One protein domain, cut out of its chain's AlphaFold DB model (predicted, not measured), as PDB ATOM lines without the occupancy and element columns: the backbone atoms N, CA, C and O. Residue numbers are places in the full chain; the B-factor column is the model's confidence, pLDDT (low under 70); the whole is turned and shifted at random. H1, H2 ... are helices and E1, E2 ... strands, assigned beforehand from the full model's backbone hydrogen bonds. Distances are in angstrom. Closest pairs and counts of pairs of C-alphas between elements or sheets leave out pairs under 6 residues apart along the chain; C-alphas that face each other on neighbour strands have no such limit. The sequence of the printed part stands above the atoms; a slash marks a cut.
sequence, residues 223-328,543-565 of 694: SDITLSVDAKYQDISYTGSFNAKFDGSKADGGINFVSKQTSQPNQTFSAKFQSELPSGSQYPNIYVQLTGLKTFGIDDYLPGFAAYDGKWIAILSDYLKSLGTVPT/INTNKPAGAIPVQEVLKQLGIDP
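AT A GLANCE: This is residues 223 to 328 and 543 to 565 of the 694 residues of an uncharacterized protein of Candidatus Saccharibacteria bacterium CG10_big_fil_rev_8_21_14_0_10_47_8 (UniProt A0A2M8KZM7). A twisted wall of six antiparallel strands, long at the E1 side and short at E6, has five short helices gathered round its E5 and E6 side and the nearby strand ends. Residues 543 to 551, after a cut, cross one face of this wall before H5 packs beside E6. The printed part has 129 residues, with named elements in the order E1 E2 E3 E4 E5 H1 H2 H3 E6 H4 H5. The sheet's order is E1 E2 E3 E4 E5 E6, and the class is mixed, helices and strands. The whole is only just loose, close to compact, with a radius of gyration of the C-alphas of 17.0 A and spans of 54 by 38 by 29 A.

IN THESE COORDINATES: E1, residues 223 to 233, begins at C-alpha 223 (-8.050, 85.306, -61.115) and is 32.4 A long. E2, residues 236 to 246, is 33.3 A; E3, residues 250 to 261, is 37.2 A; E4, residues 267 to 276, is 31.0 A; E5, residues 285 to 291, is 20.4 A. H1, H2 and H3 are residues 293 to 296, 298 to 301 and 305 to 308. E6 is residues 312 to 315, its C-alpha 312 at (-26.883, 100.247, -64.065), and H4 is residues 317 to 322. H5, residues 554 to 560, ends at C-alpha 560 (-36.232, 104.088, -75.512).

HOW THE PARTS SIT: E1 to E5 form a meander, each strand the antiparallel neighbour of the one before. N 227 and O 242 are 2.7 A apart between E1 and E2, N 241 and O 256 2.8 A between E2 and E3, N 255 and O 271 2.8 A between E3 and E4, and N 272 and O 289 2.8 A between E4 and E5, each within hydrogen-bond range. Edge strand E6 is antiparallel to E5 at 148 degrees, with N 288 and O 313 at 2.9 A. Residues 313 to 314 of E6 also pair, parallel, with residues 552 to 553. H5 is on the sheet at a height of 5.6 A, over none of its strands; its closest C-alphas to E6 are those of Ile 315 and Val 554, 5.5 A apart. H1 and H4 only graze the sheet, with residues 293 to 296 and 317 to 320. H3 is only just on it, with 5 pairs of C-alphas within 10 A, and only grazes it; H2 is not on it. H1 and H3 only just touch, with 3 pairs of C-alphas within 8 A, the closest those of Leu 293 and Ala 306 at 5.7 A. H2 and H3 touch only at the corner, Asp 299 and Phe 305 having the closest C-alphas, 5.7 A apart. In H4 and H5 every O i to N i+4 pair is within hydrogen-bond range, while H1, H2 and H3 are too short for such a pair.

THE WHOLE: The C-alphas farthest apart, those of Ser 263 and Thr 328, are 56.2 A apart. Residues 329 to 542 are not printed, and C-alphas 328 and 543 are 28.1 A apart across the cut. Of the links that are printed whole, E4 to E5 is short and the others are tight. Mean pLDDT of the printed part is 91.2, and residues 325 to 328 are under 70.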
ATOM      1  N   SER A 223      -9.134  84.342 -60.886       94.88
ATOM      2  CA  SER A 223      -8.050  85.306 -61.115       94.88
ATOM      3  C   SER A 223      -8.480  86.737 -60.861       94.88
ATOM      4  O   SER A 223      -9.638  87.097 -61.052       94.88
ATOM      5  N   ASP A 224      -7.506  87.541 -60.448       97.00
ATOM      6  CA  ASP A 224      -7.537  88.998 -60.401       97.00
ATOM      7  C   ASP A 224      -6.575  89.502 -61.481       97.00
ATOM      8  O   ASP A 224      -5.372  89.220 -61.433       97.00
ATOM      9  N   ILE A 225      -7.128  90.174 -62.486       97.19
ATOM     10  CA  ILE A 225      -6.417  90.717 -63.638       97.19
ATOM     11  C   ILE A 225      -6.534  92.231 -63.604       97.19
ATOM     12  O   ILE A 225      -7.626  92.785 -63.526       97.19
ATOM     13  N   THR A 226      -5.401  92.906 -63.722       98.00
ATOM     14  CA  THR A 226      -5.312  94.345 -63.937       98.00
ATOM     15  C   THR A 226      -4.548  94.604 -65.227       98.00
ATOM     16  O   THR A 226      -3.484  94.040 -65.454       98.00
ATOM     17  N   LEU A 227      -5.081  95.466 -66.077       98.12
ATOM     18  CA  LEU A 227      -4.435  96.009 -67.259       98.12
ATOM     19  C   LEU A 227      -4.378  97.528 -67.086       98.12
ATOM     20  O   LEU A 227      -5.367  98.139 -66.702       98.12
ATOM     21  N   SER A 228      -3.251  98.158 -67.381       98.31
ATOM     22  CA  SER A 228      -3.128  99.614 -67.415       98.31
ATOM     23  C   SER A 228      -2.469 100.052 -68.709       98.31
ATOM     24  O   SER A 228      -1.502  99.426 -69.140       98.31
ATOM     25  N   VAL A 229      -2.950 101.141 -69.289       98.19
ATOM     26  CA  VAL A 229      -2.400 101.772 -70.488       98.19
ATOM     27  C   VAL A 229      -2.001 103.197 -70.126       98.19
ATOM     28  O   VAL A 229      -2.779 103.913 -69.505       98.19
ATOM     29  N   ASP A 230      -0.806 103.608 -70.509       98.00
ATOM     30  CA  ASP A 230      -0.351 104.995 -70.517       98.00
ATOM     31  C   ASP A 230       0.186 105.242 -71.922       98.00
ATOM     32  O   ASP A 230       1.127 104.576 -72.341       98.00
ATOM     33  N   ALA A 231      -0.479 106.087 -72.693       97.25
ATOM     34  CA  ALA A 231      -0.095 106.391 -74.057       97.25
ATOM     35  C   ALA A 231      -0.025 107.900 -74.239       97.25
ATOM     36  O   ALA A 231      -0.921 108.629 -73.828       97.25
ATOM     37  N   LYS A 232       1.024 108.378 -74.885       95.94
ATOM     38  CA  LYS A 232       1.180 109.768 -75.293       95.94
ATOM     39  C   LYS A 232       1.334 109.802 -76.794       95.94
ATOM     40  O   LYS A 232       2.098 109.018 -77.351       95.94
ATOM     41  N   TYR A 233       0.606 110.707 -77.422       93.25
ATOM     42  CA  TYR A 233       0.710 111.013 -78.835       93.25
ATOM     43  C   TYR A 233       0.656 112.530 -78.964       93.25
ATOM     44  O   TYR A 233      -0.369 113.134 -78.645       93.25
ATOM     45  N   GLN A 234       1.768 113.143 -79.374       89.25
ATOM     46  CA  GLN A 234       1.913 114.603 -79.417       89.25
ATOM     47  C   GLN A 234       1.561 115.267 -78.065       89.25
ATOM     48  O   GLN A 234       2.178 114.957 -77.043       89.25
ATOM     49  N   ASP A 235       0.587 116.181 -78.045       90.06
ATOM     50  CA  ASP A 235       0.108 116.914 -76.868       90.06
ATOM     51  C   ASP A 235      -1.045 116.208 -76.130       90.06
ATOM     52  O   ASP A 235      -1.569 116.749 -75.147       90.06
ATOM     53  N   ILE A 236      -1.428 115.008 -76.581       93.38
ATOM     54  CA  ILE A 236      -2.513 114.211 -76.013       93.38
ATOM     55  C   ILE A 236      -1.937 113.039 -75.214       93.38
ATOM     56  O   ILE A 236      -1.096 112.273 -75.689       93.38
ATOM     57  N   SER A 237      -2.419 112.868 -73.984       96.31
ATOM     58  CA  SER A 237      -2.126 111.707 -73.144       96.31
ATOM     59  C   SER A 237      -3.395 110.922 -72.835       96.31
ATOM     60  O   SER A 237      -4.403 111.482 -72.410       96.31
ATOM     61  N   TYR A 238      -3.320 109.614 -73.017       96.75
ATOM     62  CA  TYR A 238      -4.358 108.644 -72.736       96.75
ATOM     63  C   TYR A 238      -3.902 107.756 -71.587       96.75
ATOM     64  O   TYR A 238      -2.871 107.095 -71.667       96.75
ATOM     65  N   THR A 239      -4.685 107.696 -70.519       97.94
ATOM     66  CA  THR A 239      -4.471 106.736 -69.435       97.94
ATOM     67  C   THR A 239      -5.689 105.843 -69.313       97.94
ATOM     68  O   THR A 239      -6.807 106.341 -69.199       97.94
ATOM     69  N   GLY A 240      -5.484 104.533 -69.332       97.75
ATOM     70  CA  GLY A 240      -6.518 103.523 -69.187       97.75
ATOM     71  C   GLY A 240      -6.200 102.559 -68.052       97.75
ATOM     72  O   GLY A 240      -5.041 102.257 -67.779       97.75
ATOM     73  N   SER A 241      -7.229 102.028 -67.411       98.12
ATOM     74  CA  SER A 241      -7.127 100.867 -66.535       98.12
ATOM     75  C   SER A 241      -8.310  99.948 -66.782       98.12
ATOM     76  O   SER A 241      -9.421 100.417 -67.007       98.12
ATOM     77  N   PHE A 242      -8.069  98.650 -66.746       98.25
ATOM     78  CA  PHE A 242      -9.079  97.611 -66.674       98.25
ATOM     79  C   PHE A 242      -8.727  96.727 -65.488       98.25
ATOM     80  O   PHE A 242      -7.579  96.318 -65.338       98.25
ATOM     81  N   ASN A 243      -9.694  96.432 -64.638       97.81
ATOM     82  CA  ASN A 243      -9.535  95.481 -63.550       97.81
ATOM     83  C   ASN A 243     -10.689  94.490 -63.596       97.81
ATOM     84  O   ASN A 243     -11.833  94.892 -63.785       97.81
ATOM     85  N   ALA A 244     -10.404  93.213 -63.399       97.31
ATOM     86  CA  ALA A 244     -11.417  92.176 -63.382       97.31
ATOM     87  C   ALA A 244     -11.023  91.052 -62.436       97.31
ATOM     88  O   ALA A 244      -9.908  90.536 -62.487       97.31
ATOM     89  N   LYS A 245     -11.977  90.640 -61.612       97.50
ATOM     90  CA  LYS A 245     -11.935  89.402 -60.844       97.50
ATOM     91  C   LYS A 245     -12.935  88.446 -61.462       97.50
ATOM     92  O   LYS A 245     -14.029  88.879 -61.817       97.50
ATOM     93  N   PHE A 246     -12.600  87.170 -61.569       94.94
ATOM     94  CA  PHE A 246     -13.553  86.146 -62.001       94.94
ATOM     95  C   PHE A 246     -13.315  84.819 -61.289       94.94
ATOM     96  O   PHE A 246     -12.202  84.575 -60.833       94.94
ATOM     97  N   ASP A 247     -14.353  83.985 -61.189       91.50
ATOM     98  CA  ASP A 247     -14.312  82.669 -60.535       91.50
ATOM     99  C   ASP A 247     -15.015  81.553 -61.331       91.50
ATOM    100  O   ASP A 247     -15.670  80.680 -60.773       91.50
ATOM    101  N   GLY A 248     -14.915  81.565 -62.660       84.81
ATOM    102  CA  GLY A 248     -15.543  80.570 -63.541       84.81
ATOM    103  C   GLY A 248     -17.075  80.656 -63.628       84.81
ATOM    104  O   GLY A 248     -17.634  80.262 -64.647       84.81
ATOM    105  N   SER A 249     -17.742  81.213 -62.614       91.06
ATOM    106  CA  SER A 249     -19.184  81.482 -62.599       91.06
ATOM    107  C   SER A 249     -19.510  82.965 -62.460       91.06
ATOM    108  O   SER A 249     -20.536  83.411 -62.962       91.06
ATOM    109  N   LYS A 250     -18.639  83.740 -61.816       96.06
ATOM    110  CA  LYS A 250     -18.830  85.161 -61.542       96.06
ATOM    111  C   LYS A 250     -17.704  85.986 -62.123       96.06
ATOM    112  O   LYS A 250     -16.577  85.507 -62.248       96.06
ATOM    113  N   ALA A 251     -18.002  87.241 -62.429       96.94
ATOM    114  CA  ALA A 251     -17.021  88.263 -62.740       96.94
ATOM    115  C   ALA A 251     -17.448  89.620 -62.165       96.94
ATOM    116  O   ALA A 251     -18.631  89.947 -62.152       96.94
ATOM    117  N   ASP A 252     -16.479  90.410 -61.716       97.44
ATOM    118  CA  ASP A 252     -16.646  91.795 -61.268       97.44
ATOM    119  C   ASP A 252     -15.452  92.608 -61.755       97.44
ATOM    120  O   ASP A 252     -14.299  92.190 -61.603       97.44
ATOM    121  N   GLY A 253     -15.708  93.760 -62.353       97.44
ATOM    122  CA  GLY A 253     -14.640  94.550 -62.924       97.44
ATOM    123  C   GLY A 253     -15.044  95.942 -63.353       97.44
ATOM    124  O   GLY A 253     -16.184  96.388 -63.213       97.44
ATOM    125  N   GLY A 254     -14.060  96.649 -63.883       97.94
ATOM    126  CA  GLY A 254     -14.249  97.981 -64.409       97.94
ATOM    127  C   GLY A 254     -13.177  98.377 -65.402       97.94
ATOM    128  O   GLY A 254     -12.117  97.762 -65.493       97.94
ATOM    129  N   ILE A 255     -13.500  99.414 -66.157       97.62
ATOM    130  CA  ILE A 255     -12.638 100.114 -67.093       97.62
ATOM    131  C   ILE A 255     -12.670 101.580 -66.678       97.62
ATOM    132  O   ILE A 255     -13.744 102.125 -66.442       97.62
ATOM    133  N   ASN A 256     -11.521 102.236 -66.626       97.69
ATOM    134  CA  ASN A 256     -11.432 103.689 -66.552       97.69
ATOM    135  C   ASN A 256     -10.520 104.162 -67.670       97.69
ATOM    136  O   ASN A 256      -9.456 103.585 -67.873       97.69
ATOM    137  N   PHE A 257     -10.915 105.214 -68.365       96.94
ATOM    138  CA  PHE A 257     -10.156 105.822 -69.440       96.94
ATOM    139  C   PHE A 257     -10.188 107.337 -69.281       96.94
ATOM    140  O   PHE A 257     -11.229 107.921 -68.976       96.94
ATOM    141  N   VAL A 258      -9.043 107.974 -69.478       96.50
ATOM    142  CA  VAL A 258      -8.884 109.422 -69.413       96.50
ATOM    143  C   VAL A 258      -8.050 109.859 -70.605       96.50
ATOM    144  O   VAL A 258      -6.923 109.395 -70.752       96.50
ATOM    145  N   SER A 259      -8.582 110.772 -71.409       95.31
ATOM    146  CA  SER A 259      -7.822 111.539 -72.393       95.31
ATOM    147  C   SER A 259      -7.577 112.943 -71.843       95.31
ATOM    148  O   SER A 259      -8.490 113.585 -71.316       95.31
ATOM    149  N   LYS A 260      -6.338 113.414 -71.930       95.38
ATOM    150  CA  LYS A 260      -5.937 114.770 -71.555       95.38
ATOM    151  C   LYS A 260      -5.245 115.400 -72.744       95.38
ATOM    152  O   LYS A 260      -4.248 114.856 -73.212       95.38
ATOM    153  N   GLN A 261      -5.738 116.550 -73.171       93.50
ATOM    154  CA  GLN A 261      -5.123 117.366 -74.205       93.50
ATOM    155  C   GLN A 261      -4.788 118.734 -73.620       93.50
ATOM    156  O   GLN A 261      -5.500 119.242 -72.747       93.50
ATOM    157  N   THR A 262      -3.692 119.330 -74.080       89.69
ATOM    158  CA  THR A 262      -3.291 120.663 -73.627       89.69
ATOM    159  C   THR A 262      -4.409 121.668 -73.925       89.69
ATOM    160  O   THR A 262      -4.954 121.699 -75.024       89.69
ATOM    161  N   SER A 263      -4.773 122.483 -72.932       90.12
ATOM    162  CA  SER A 263      -5.814 123.521 -73.047       90.12
ATOM    163  C   SER A 263      -7.253 123.025 -73.273       90.12
ATOM    164  O   SER A 263      -8.128 123.845 -73.542       90.12
ATOM    165  N   GLN A 264      -7.531 121.726 -73.117       90.12
ATOM    166  CA  GLN A 264      -8.888 121.163 -73.130       90.12
ATOM    167  C   GLN A 264      -9.211 120.497 -71.782       90.12
ATOM    168  O   GLN A 264      -8.306 119.999 -71.105       90.12
ATOM    169  N   PRO A 265     -10.485 120.471 -71.349       91.25
ATOM    170  CA  PRO A 265     -10.872 119.710 -70.168       91.25
ATOM    171  C   PRO A 265     -10.607 118.215 -70.387       91.25
ATOM    172  O   PRO A 265     -10.797 117.687 -71.482       91.25
ATOM    173  N   ASN A 266     -10.192 117.520 -69.325       93.44
ATOM    174  CA  ASN A 266      -9.973 116.076 -69.381       93.44
ATOM    175  C   ASN A 266     -11.265 115.359 -69.777       93.44
ATOM    176  O   ASN A 266     -12.322 115.593 -69.186       93.44
ATOM    177  N   GLN A 267     -11.149 114.426 -70.712       93.44
ATOM    178  CA  GLN A 267     -12.251 113.573 -71.116       93.44
ATOM    179  C   GLN A 267     -12.159 112.243 -70.378       93.44
ATOM    180  O   GLN A 267     -11.153 111.547 -70.487       93.44
ATOM    181  N   THR A 268     -13.189 111.885 -69.612       95.06
ATOM    182  CA  THR A 268     -13.186 110.675 -68.782       95.06
ATOM    183  C   THR A 268     -14.313 109.738 -69.179       95.06
ATOM    184  O   THR A 268     -15.461 110.165 -69.249       95.06
ATOM    185  N   PHE A 269     -13.994 108.461 -69.358       95.25
ATOM    186  CA  PHE A 269     -14.959 107.374 -69.489       95.25
ATOM    187  C   PHE A 269     -14.713 106.342 -68.399       95.25
ATOM    188  O   PHE A 269     -13.570 106.045 -68.038       95.25
ATOM    189  N   SER A 270     -15.779 105.766 -67.864       97.00
ATOM    190  CA  SER A 270     -15.667 104.637 -66.950       97.00
ATOM    191  C   SER A 270     -16.783 103.642 -67.206       97.00
ATOM    192  O   SER A 270     -17.926 104.025 -67.434       97.00
ATOM    193  N   ALA A 271     -16.455 102.361 -67.135       97.38
ATOM    194  CA  ALA A 271     -17.420 101.280 -67.153       97.38
ATOM    195  C   ALA A 271     -17.216 100.410 -65.916       97.38
ATOM    196  O   ALA A 271     -16.085 100.141 -65.522       97.38
ATOM    197  N   LYS A 272     -18.297  99.933 -65.313       98.06
ATOM    198  CA  LYS A 272     -18.269  98.831 -64.349       98.06
ATOM    199  C   LYS A 272     -19.102  97.701 -64.905       98.06
ATOM    200  O   LYS A 272     -20.117  97.958 -65.551       98.06
ATOM    201  N   PHE A 273     -18.692  96.471 -64.645       97.19
ATOM    202  CA  PHE A 273     -19.463  95.309 -65.042       97.19
ATOM    203  C   PHE A 273     -19.454  94.244 -63.955       97.19
ATOM    204  O   PHE A 273     -18.465  94.056 -63.251       97.19
ATOM    205  N   GLN A 274     -20.570  93.537 -63.857       97.69
ATOM    206  CA  GLN A 274     -20.738  92.358 -63.023       97.69
ATOM    207  C   GLN A 274     -21.406  91.279 -63.861       97.69
ATOM    208  O   GLN A 274     -22.270  91.578 -64.685       97.69
ATOM    209  N   SER A 275     -21.005  90.030 -63.674       97.00
ATOM    210  CA  SER A 275     -21.589  88.889 -64.366       97.00
ATOM    211  C   SER A 275     -21.699  87.712 -63.416       97.00
ATOM    212  O   SER A 275     -20.778  87.463 -62.646       97.00
ATOM    213  N   GLU A 276     -22.800  86.978 -63.475       96.00
ATOM    214  CA  GLU A 276     -23.002  85.734 -62.736       96.00
ATOM    215  C   GLU A 276     -23.718  84.736 -63.630       96.00
ATOM    216  O   GLU A 276     -24.756  85.064 -64.193       96.00
ATOM    217  N   LEU A 277     -23.187  83.524 -63.742       92.81
ATOM    218  CA  LEU A 277     -23.833  82.387 -64.381       92.81
ATOM    219  C   LEU A 277     -24.676  81.644 -63.333       92.81
ATOM    220  O   LEU A 277     -24.103  80.941 -62.494       92.81
ATOM    221  N   PRO A 278     -26.018  81.778 -63.344       91.19
ATOM    222  CA  PRO A 278     -26.862  81.081 -62.382       91.19
ATOM    223  C   PRO A 278     -26.736  79.564 -62.535       91.19
ATOM    224  O   PRO A 278     -26.554  79.052 -63.642       91.19
ATOM    225  N   SER A 279     -26.882  78.827 -61.433       87.31
ATOM    226  CA  SER A 279     -26.830  77.362 -61.465       87.31
ATOM    227  C   SER A 279     -27.872  76.792 -62.437       87.31
ATOM    228  O   SER A 279     -29.046  77.157 -62.379       87.31
ATOM    229  N   GLY A 280     -27.435  75.922 -63.352       83.38
ATOM    230  CA  GLY A 280     -28.292  75.318 -64.380       83.38
ATOM    231  C   GLY A 280     -28.666  76.240 -65.549       83.38
ATOM    232  O   GLY A 280     -29.316  75.780 -66.487       83.38
ATOM    233  N   SER A 281     -28.252  77.510 -65.535       84.50
ATOM    234  CA  SER A 281     -28.419  78.413 -66.674       84.50
ATOM    235  C   SER A 281     -27.289  78.233 -67.687       84.50
ATOM    236  O   SER A 281     -26.139  78.004 -67.320       84.50
ATOM    237  N   GLN A 282     -27.612  78.393 -68.969       82.12
ATOM    238  CA  GLN A 282     -26.619  78.508 -70.043       82.12
ATOM    239  C   GLN A 282     -26.133  79.951 -70.241       82.12
ATOM    240  O   GLN A 282     -25.086  80.170 -70.844       82.12
ATOM    241  N   TYR A 283     -26.885  80.932 -69.733       86.31
ATOM    242  CA  TYR A 283     -26.613  82.353 -69.929       86.31
ATOM    243  C   TYR A 283     -26.364  83.056 -68.593       86.31
ATOM    244  O   TYR A 283     -27.055  82.759 -67.611       86.31
ATOM    245  N   PRO A 284     -25.424  84.010 -68.542       93.56
ATOM    246  CA  PRO A 284     -25.199  84.807 -67.351       93.56
ATOM    247  C   PRO A 284     -26.239  85.922 -67.196       93.56
ATOM    248  O   PRO A 284     -26.838  86.390 -68.163       93.56
ATOM    249  N   ASN A 285     -26.410  86.391 -65.967       96.19
ATOM    250  CA  ASN A 285     -26.915  87.727 -65.688       96.19
ATOM    251  C   ASN A 285     -25.734  88.694 -65.760       96.19
ATOM    252  O   ASN A 285     -24.741  88.484 -65.071       96.19
ATOM    253  N   ILE A 286     -25.845  89.744 -66.567       97.25
ATOM    254  CA  ILE A 286     -24.815  90.767 -66.747       97.25
ATOM    255  C   ILE A 286     -25.381  92.113 -66.290       97.25
ATOM    256  O   ILE A 286     -26.502  92.482 -66.640       97.25
ATOM    257  N   TYR A 287     -24.591  92.868 -65.540       98.00
ATOM    258  CA  TYR A 287     -24.886  94.235 -65.139       98.00
ATOM    259  C   TYR A 287     -23.765  95.140 -65.621       98.00
ATOM    260  O   TYR A 287     -22.598  94.825 -65.400       98.00
ATOM    261  N   VAL A 288     -24.099  96.259 -66.260       97.94
ATOM    262  CA  VAL A 288     -23.117  97.236 -66.752       97.94
ATOM    263  C   VAL A 288     -23.522  98.636 -66.315       97.94
ATOM    264  O   VAL A 288     -24.688  98.998 -66.420       97.94
ATOM    265  N   GLN A 289     -22.574  99.433 -65.834       97.56
ATOM    266  CA  GLN A 289     -22.750 100.860 -65.566       97.56
ATOM    267  C   GLN A 289     -21.723 101.626 -66.385       97.56
ATOM    268  O   GLN A 289     -20.532 101.350 -66.268       97.56
ATOM    269  N   LEU A 290     -22.178 102.577 -67.196       95.81
ATOM    270  CA  LEU A 290     -21.322 103.432 -68.019       95.81
ATOM    271  C   LEU A 290     -21.395 104.866 -67.498       95.81
ATOM    272  O   LEU A 290     -22.485 105.338 -67.191       95.81
ATOM    273  N   THR A 291     -20.260 105.549 -67.418       95.62
ATOM    274  CA  THR A 291     -20.143 106.942 -66.972       95.62
ATOM    275  C   THR A 291     -19.265 107.724 -67.944       95.62
ATOM    276  O   THR A 291     -18.251 107.207 -68.423       95.62
ATOM    277  N   GLY A 292     -19.620 108.981 -68.203       92.75
ATOM    278  CA  GLY A 292     -18.915 109.854 -69.141       92.75
ATOM    279  C   GLY A 292     -19.406 109.732 -70.584       92.75
ATOM    280  O   GLY A 292     -18.688 110.116 -71.502       92.75
ATOM    281  N   LEU A 293     -20.621 109.219 -70.816       88.88
ATOM    282  CA  LEU A 293     -21.162 108.995 -72.167       88.88
ATOM    283  C   LEU A 293     -21.245 110.280 -73.008       88.88
ATOM    284  O   LEU A 293     -20.988 110.257 -74.211       88.88
ATOM    285  N   LYS A 294     -21.557 111.412 -72.365       85.25
ATOM    286  CA  LYS A 294     -21.651 112.726 -73.026       85.25
ATOM    287  C   LYS A 294     -20.316 113.208 -73.577       85.25
ATOM    288  O   LYS A 294     -20.276 113.896 -74.588       85.25
ATOM    289  N   THR A 295     -19.224 112.855 -72.910       83.06
ATOM    290  CA  THR A 295     -17.887 113.355 -73.229       83.06
ATOM    291  C   THR A 295     -17.375 112.835 -74.574       83.06
ATOM    292  O   THR A 295     -16.575 113.507 -75.211       83.06
ATOM    293  N   PHE A 296     -17.871 111.684 -75.029       77.56
ATOM    294  CA  PHE A 296     -17.441 111.037 -76.273       77.56
ATOM    295  C   PHE A 296     -18.370 111.311 -77.462       77.56
ATOM    296  O   PHE A 296     -18.236 110.657 -78.492       77.56
ATOM    297  N   GLY A 297     -19.342 112.221 -77.323       80.19
ATOM    298  CA  GLY A 297     -20.303 112.518 -78.392       80.19
ATOM    299  C   GLY A 297     -21.184 111.323 -78.775       80.19
ATOM    300  O   GLY A 297     -21.789 111.321 -79.837       80.19
ATOM    301  N   ILE A 298     -21.278 110.285 -77.930       81.12
ATOM    302  CA  ILE A 298     -22.091 109.091 -78.232       81.12
ATOM    303  C   ILE A 298     -23.564 109.473 -78.411       81.12
ATOM    304  O   ILE A 298     -24.259 108.859 -79.211       81.12
ATOM    305  N   ASP A 299     -24.024 110.508 -77.706       80.88
ATOM    306  CA  ASP A 299     -25.394 111.017 -77.816       80.88
ATOM    307  C   ASP A 299     -25.694 111.611 -79.207       80.88
ATOM    308  O   ASP A 299     -26.841 111.570 -79.642       80.88
ATOM    309  N   ASP A 300     -24.674 112.066 -79.950       81.94
ATOM    310  CA  ASP A 300     -24.839 112.541 -81.332       81.94
ATOM    311  C   ASP A 300     -25.164 111.381 -82.292       81.94
ATOM    312  O   ASP A 300     -25.848 111.566 -83.299       81.94
ATOM    313  N   TYR A 301     -24.706 110.167 -81.965       80.81
ATOM    314  CA  TYR A 301     -24.950 108.947 -82.745       80.81
ATOM    315  C   TYR A 301     -26.141 108.132 -82.226       80.81
ATOM    316  O   TYR A 301     -26.833 107.478 -83.007       80.81
ATOM    317  N   LEU A 302     -26.382 108.162 -80.914       82.50
ATOM    318  CA  LEU A 302     -27.463 107.464 -80.220       82.50
ATOM    319  C   LEU A 302     -28.213 108.449 -79.305       82.50
ATOM    320  O   LEU A 302     -28.007 108.427 -78.087       82.50
ATOM    321  N   PRO A 303     -29.089 109.301 -79.872       84.94
ATOM    322  CA  PRO A 303     -29.800 110.321 -79.109       84.94
ATOM    323  C   PRO A 303     -30.565 109.739 -77.921       84.94
ATOM    324  O   PRO A 303     -31.349 108.799 -78.064       84.94
ATOM    325  N   GLY A 304     -30.349 110.314 -76.738       86.50
ATOM    326  CA  GLY A 304     -31.002 109.895 -75.498       86.50
ATOM    327  C   GLY A 304     -30.232 108.827 -74.722       86.50
ATOM    328  O   GLY A 304     -30.584 108.545 -73.572       86.50
ATOM    329  N   PHE A 305     -29.146 108.274 -75.272       88.38
ATOM    330  CA  PHE A 305     -28.313 107.315 -74.549       88.38
ATOM    331  C   PHE A 305     -27.625 107.954 -73.336       88.38
ATOM    332  O   PHE A 305     -27.462 107.308 -72.298       88.38
ATOM    333  N   ALA A 306     -27.327 109.255 -73.399       90.44
ATOM    334  CA  ALA A 306     -26.786 109.998 -72.265       90.44
ATOM    335  C   ALA A 306     -27.722 110.030 -71.037       90.44
ATOM    336  O   ALA A 306     -27.262 110.315 -69.930       90.44
ATOM    337  N   ALA A 307     -29.016 109.713 -71.182       92.81
ATOM    338  CA  ALA A 307     -29.943 109.591 -70.052       92.81
ATOM    339  C   ALA A 307     -29.639 108.381 -69.144       92.81
ATOM    340  O   ALA A 307     -30.166 108.306 -68.025       92.81
ATOM    341  N   TYR A 308     -28.803 107.449 -69.608       94.31
ATOM    342  CA  TYR A 308     -28.359 106.266 -68.869       94.31
ATOM    343  C   TYR A 308     -26.972 106.428 -68.236       94.31
ATOM    344  O   TYR A 308     -26.478 105.491 -67.612       94.31
ATOM    345  N   ASP A 309     -26.366 107.614 -68.338       94.88
ATOM    346  CA  ASP A 309     -25.071 107.910 -67.726       94.88
ATOM    347  C   ASP A 309     -25.114 107.700 -66.203       94.88
ATOM    348  O   ASP A 309     -26.008 108.183 -65.502       94.88
ATOM    349  N   GLY A 310     -24.172 106.910 -65.692       95.75
ATOM    350  CA  GLY A 310     -24.083 106.499 -64.295       95.75
ATOM    351  C   GLY A 310     -25.154 105.502 -63.837       95.75
ATOM    352  O   GLY A 310     -25.177 105.153 -62.655       95.75
ATOM    353  N   LYS A 311     -26.034 105.006 -64.715       97.12
ATOM    354  CA  LYS A 311     -27.082 104.037 -64.349       97.12
ATOM    355  C   LYS A 311     -26.640 102.607 -64.648       97.12
ATOM    356  O   LYS A 311     -25.933 102.349 -65.616       97.12
ATOM    357  N   TRP A 312     -27.073 101.671 -63.807       97.88
ATOM    358  CA  TRP A 312     -26.883 100.247 -64.065       97.88
ATOM    359  C   TRP A 312     -27.899  99.757 -65.093       97.88
ATOM    360  O   TRP A 312     -29.091 100.033 -64.974       97.88
ATOM    361  N   ILE A 313     -27.426  98.985 -66.061       97.81
ATOM    362  CA  ILE A 313     -28.218  98.298 -67.076       97.81
ATOM    363  C   ILE A 313     -28.088  96.797 -66.824       97.81
ATOM    364  O   ILE A 313     -26.980  96.287 -66.669       97.81
ATOM    365  N   ALA A 314     -29.215  96.093 -66.761       97.88
ATOM    366  CA  ALA A 314     -29.295  94.658 -66.530       97.88
ATOM    367  C   ALA A 314     -29.620  93.909 -67.827       97.88
ATOM    368  O   ALA A 314     -30.672  94.116 -68.432       97.88
ATOM    369  N   ILE A 315     -28.749  92.982 -68.204       96.00
ATOM    370  CA  ILE A 315     -28.941  92.019 -69.288       96.00
ATOM    371  C   ILE A 315     -29.088  90.653 -68.616       96.00
ATOM    372  O   ILE A 315     -28.112  90.039 -68.197       96.00
ATOM    373  N   LEU A 316     -30.328  90.213 -68.424       95.50
ATOM    374  CA  LEU A 316     -30.612  89.003 -67.651       95.50
ATOM    375  C   LEU A 316     -30.535  87.746 -68.521       95.50
ATOM    376  O   LEU A 316     -30.818  87.785 -69.717       95.50
ATOM    377  N   SER A 317     -30.216  86.622 -67.888       92.12
ATOM    378  CA  SER A 317     -30.147  85.300 -68.519       92.12
ATOM    379  C   SER A 317     -31.417  84.936 -69.299       92.12
ATOM    380  O   SER A 317     -31.316  84.478 -70.434       92.12
ATOM    381  N   ASP A 318     -32.605  85.225 -68.755       91.31
ATOM    382  CA  ASP A 318     -33.889  85.012 -69.444       91.31
ATOM    383  C   ASP A 318     -34.020  85.839 -70.728       91.31
ATOM    384  O   ASP A 318     -34.565  85.368 -71.727       91.31
ATOM    385  N   TYR A 319     -33.490  87.064 -70.724       90.50
ATOM    386  CA  TYR A 319     -33.474  87.896 -71.920       90.50
ATOM    387  C   TYR A 319     -32.516  87.333 -72.966       90.50
ATOM    388  O   TYR A 319     -32.914  87.170 -74.113       90.50
ATOM    389  N   LEU A 320     -31.296  86.956 -72.579       88.56
ATOM    390  CA  LEU A 320     -30.343  86.326 -73.500       88.56
ATOM    391  C   LEU A 320     -30.896  85.025 -74.097       88.56
ATOM    392  O   LEU A 320     -30.757  84.792 -75.292       88.56
ATOM    393  N   LYS A 321     -31.602  84.228 -73.289       84.88
ATOM    394  CA  LYS A 321     -32.318  83.031 -73.739       84.88
ATOM    395  C   LYS A 321     -33.434  83.349 -74.738       84.88
ATOM    396  O   LYS A 321     -33.689  82.557 -75.639       84.88
ATOM    397  N   SER A 322     -34.101  84.497 -74.597       84.44
ATOM    398  CA  SER A 322     -35.154  84.926 -75.529       84.44
ATOM    399  C   SER A 322     -34.628  85.328 -76.912       84.44
ATOM    400  O   SER A 322     -35.398  85.329 -77.866       84.44
ATOM    401  N   LEU A 323     -33.328  85.625 -77.037       81.56
ATOM    402  CA  LEU A 323     -32.700  86.005 -78.308       81.56
ATOM    403  C   LEU A 323     -32.401  84.804 -79.227       81.56
ATOM    404  O   LEU A 323     -31.958  85.002 -80.352       81.56
ATOM    405  N   GLY A 324     -32.639  83.570 -78.775       71.62
ATOM    406  CA  GLY A 324     -32.465  82.354 -79.571       71.62
ATOM    407  C   GLY A 324     -31.851  81.212 -78.768       71.62
ATOM    408  O   GLY A 324     -31.348  81.405 -77.664       71.62
ATOM    409  N   THR A 325     -31.885  80.000 -79.319       59.28
ATOM    410  CA  THR A 325     -31.304  78.806 -78.690       59.28
ATOM    411  C   THR A 325     -29.843  78.628 -79.102       59.28
ATOM    412  O   THR A 325     -29.559  78.458 -80.287       59.28
ATOM    413  N   VAL A 326     -28.912  78.603 -78.142       57.47
ATOM    414  CA  VAL A 326     -27.577  78.004 -78.364       57.47
ATOM    415  C   VAL A 326     -27.729  76.476 -78.494       57.47
ATOM    416  O   VAL A 326     -28.692  75.923 -77.951       57.47
ATOM    417  N   PRO A 327     -26.802  75.777 -79.180       56.03
ATOM    418  CA  PRO A 327     -26.756  74.316 -79.209       56.03
ATOM    419  C   PRO A 327     -26.878  73.720 -77.804       56.03
ATOM    420  O   PRO A 327     -26.410  74.306 -76.822       56.03
ATOM    421  N   THR A 328     -27.512  72.553 -77.706       57.41
ATOM    422  CA  THR A 328     -27.786  71.885 -76.424       57.41
ATOM    423  C   THR A 328     -26.510  71.693 -75.597       57.41
ATOM    424  O   THR A 328     -25.428  71.540 -76.156       57.41
ATOM    425  N   ILE A 543     -16.487  86.866 -54.983       95.12
ATOM    426  CA  ILE A 543     -16.938  87.842 -55.976       95.12
ATOM    427  C   ILE A 543     -18.413  88.138 -55.721       95.12
ATOM    428  O   ILE A 543     -19.268  87.259 -55.842       95.12
ATOM    429  N   ASN A 544     -18.710  89.384 -55.351       90.19
ATOM    430  CA  ASN A 544     -20.075  89.826 -55.115       90.19
ATOM    431  C   ASN A 544     -20.709  90.316 -56.422       90.19
ATOM    432  O   ASN A 544     -20.278  91.316 -56.992       90.19
ATOM    433  N   THR A 545     -21.746  89.610 -56.860       89.19
ATOM    434  CA  THR A 545     -22.496  89.861 -58.100       89.19
ATOM    435  C   THR A 545     -23.959  90.201 -57.836       89.19
ATOM    436  O   THR A 545     -24.804  90.047 -58.717       89.19
ATOM    437  N   ASN A 546     -24.284  90.637 -56.613       91.50
ATOM    438  CA  ASN A 546     -25.648  91.006 -56.255       91.50
ATOM    439  C   ASN A 546     -26.190  92.040 -57.243       91.50
ATOM    440  O   ASN A 546     -25.546  93.062 -57.480       91.50
ATOM    441  N   LYS A 547     -27.405  91.793 -57.754       93.62
ATOM    442  CA  LYS A 547     -28.117  92.716 -58.644       93.62
ATOM    443  C   LYS A 547     -28.015  94.151 -58.104       93.62
ATOM    444  O   LYS A 547     -28.557  94.418 -57.026       93.62
ATOM    445  N   PRO A 548     -27.389  95.083 -58.843       95.56
ATOM    446  CA  PRO A 548     -27.296  96.465 -58.410       95.56
ATOM    447  C   PRO A 548     -28.681  97.091 -58.224       95.56
ATOM    448  O   PRO A 548     -29.599  96.879 -59.026       95.56
ATOM    449  N   ALA A 549     -28.841  97.879 -57.160       94.62
ATOM    450  CA  ALA A 549     -30.083  98.595 -56.898       94.62
ATOM    451  C   ALA A 549     -30.393  99.568 -58.048       94.62
ATOM    452  O   ALA A 549     -29.515 100.289 -58.519       94.62
ATOM    453  N   GLY A 550     -31.647  99.576 -58.506       94.25
ATOM    454  CA  GLY A 550     -32.084 100.442 -59.604       94.25
ATOM    455  C   GLY A 550     -31.570 100.042 -60.992       94.25
ATOM    456  O   GLY A 550     -31.660 100.853 -61.908       94.25
ATOM    457  N   ALA A 551     -31.037  98.826 -61.170       97.00
ATOM    458  CA  ALA A 551     -30.625  98.352 -62.488       97.00
ATOM    459  C   ALA A 551     -31.815  98.280 -63.464       97.00
ATOM    460  O   ALA A 551     -32.807  97.592 -63.199       97.00
ATOM    461  N   ILE A 552     -31.683  98.975 -64.593       97.88
ATOM    462  CA  ILE A 552     -32.695  99.118 -65.643       97.88
ATOM    463  C   ILE A 552     -32.573  97.936 -66.612       97.88
ATOM    464  O   ILE A 552     -31.471  97.681 -67.100       97.88
ATOM    465  N   PRO A 553     -33.651  97.201 -66.928       96.94
ATOM    466  CA  PRO A 553     -33.592  96.133 -67.920       96.94
ATOM    467  C   PRO A 553     -33.136  96.659 -69.287       96.94
ATOM    468  O   PRO A 553     -33.627  97.684 -69.759       96.94
ATOM    469  N   VAL A 554     -32.237  95.942 -69.959       94.81
ATOM    470  CA  VAL A 554     -31.731  96.327 -71.289       94.81
ATOM    471  C   VAL A 554     -32.855  96.508 -72.311       94.81
ATOM    472  O   VAL A 554     -32.762  97.359 -73.186       94.81
ATOM    473  N   GLN A 555     -33.965  95.786 -72.161       92.62
ATOM    474  CA  GLN A 555     -35.152  95.924 -73.003       92.62
ATOM    475  C   GLN A 555     -35.768  97.322 -72.918       92.62
ATOM    476  O   GLN A 555     -36.237  97.850 -73.922       92.62
ATOM    477  N   GLU A 556     -35.761  97.936 -71.733       93.75
ATOM    478  CA  GLU A 556     -36.254  99.300 -71.548       93.75
ATOM    479  C   GLU A 556     -35.322 100.311 -72.217       93.75
ATOM    480  O   GLU A 556     -35.796 101.224 -72.891       93.75
ATOM    481  N   VAL A 557     -34.006 100.101 -72.101       93.38
ATOM    482  CA  VAL A 557     -32.992 100.918 -72.783       93.38
ATOM    483  C   VAL A 557     -33.174 100.843 -74.300       93.38
ATOM    484  O   VAL A 557     -33.316 101.870 -74.957       93.38
ATOM    485  N   LEU A 558     -33.244  99.634 -74.862       90.81
ATOM    486  CA  LEU A 558     -33.407  99.421 -76.303       90.81
ATOM    487  C   LEU A 558     -34.714 100.025 -76.826       90.81
ATOM    488  O   LEU A 558     -34.707 100.711 -77.847       90.81
ATOM    489  N   LYS A 559     -35.819  99.856 -76.088       90.50
ATOM    490  CA  LYS A 559     -37.114 100.457 -76.431       90.50
ATOM    491  C   LYS A 559     -37.039 101.983 -76.502       90.50
ATOM    492  O   LYS A 559     -37.587 102.564 -77.434       90.50
ATOM    493  N   GLN A 560     -36.381 102.628 -75.540       89.44
ATOM    494  CA  GLN A 560     -36.232 104.088 -75.512       89.44
ATOM    495  C   GLN A 560     -35.345 104.606 -76.648       89.44
ATOM    496  O   GLN A 560     -35.604 105.676 -77.186       89.44
ATOM    497  N   LEU A 561     -34.355 103.818 -77.070       87.12
ATOM    498  CA  LEU A 561     -33.518 104.129 -78.231       87.12
ATOM    499  C   LEU A 561     -34.197 103.815 -79.576       87.12
ATOM    500  O   LEU A 561     -33.597 104.023 -80.629       87.12
ATOM    501  N   GLY A 562     -35.423 103.274 -79.577       87.19
ATOM    502  CA  GLY A 562     -36.098 102.831 -80.802       87.19
ATOM    503  C   GLY A 562     -35.403 101.648 -81.490       87.19
ATOM    504  O   GLY A 562     -35.590 101.428 -82.689       87.19
ATOM    505  N   ILE A 563     -34.590 100.895 -80.745       84.00
ATOM    506  CA  ILE A 563     -33.877  99.718 -81.230       84.00
ATOM    507  C   ILE A 563     -34.743  98.495 -80.951       84.00
ATOM    508  O   ILE A 563     -35.004  98.149 -79.801       84.00
ATOM    509  N   ASP A 564     -35.175  97.826 -82.013       79.19
ATOM    510  CA  ASP A 564     -35.851  96.538 -81.905       79.19
ATOM    511  C   ASP A 564     -34.796  95.425 -81.721       79.19
ATOM    512  O   ASP A 564     -33.960  95.230 -82.612       79.19
ATOM    513  N   PRO A 565     -34.803  94.698 -80.583       70.62
ATOM    514  CA  PRO A 565     -33.861  93.615 -80.311       70.62
ATOM    515  C   PRO A 565     -33.822  92.532 -81.390       70.62
ATOM    516  O   PRO A 565     -32.753  91.973 -81.645       70.62
TER     517      PRO A 565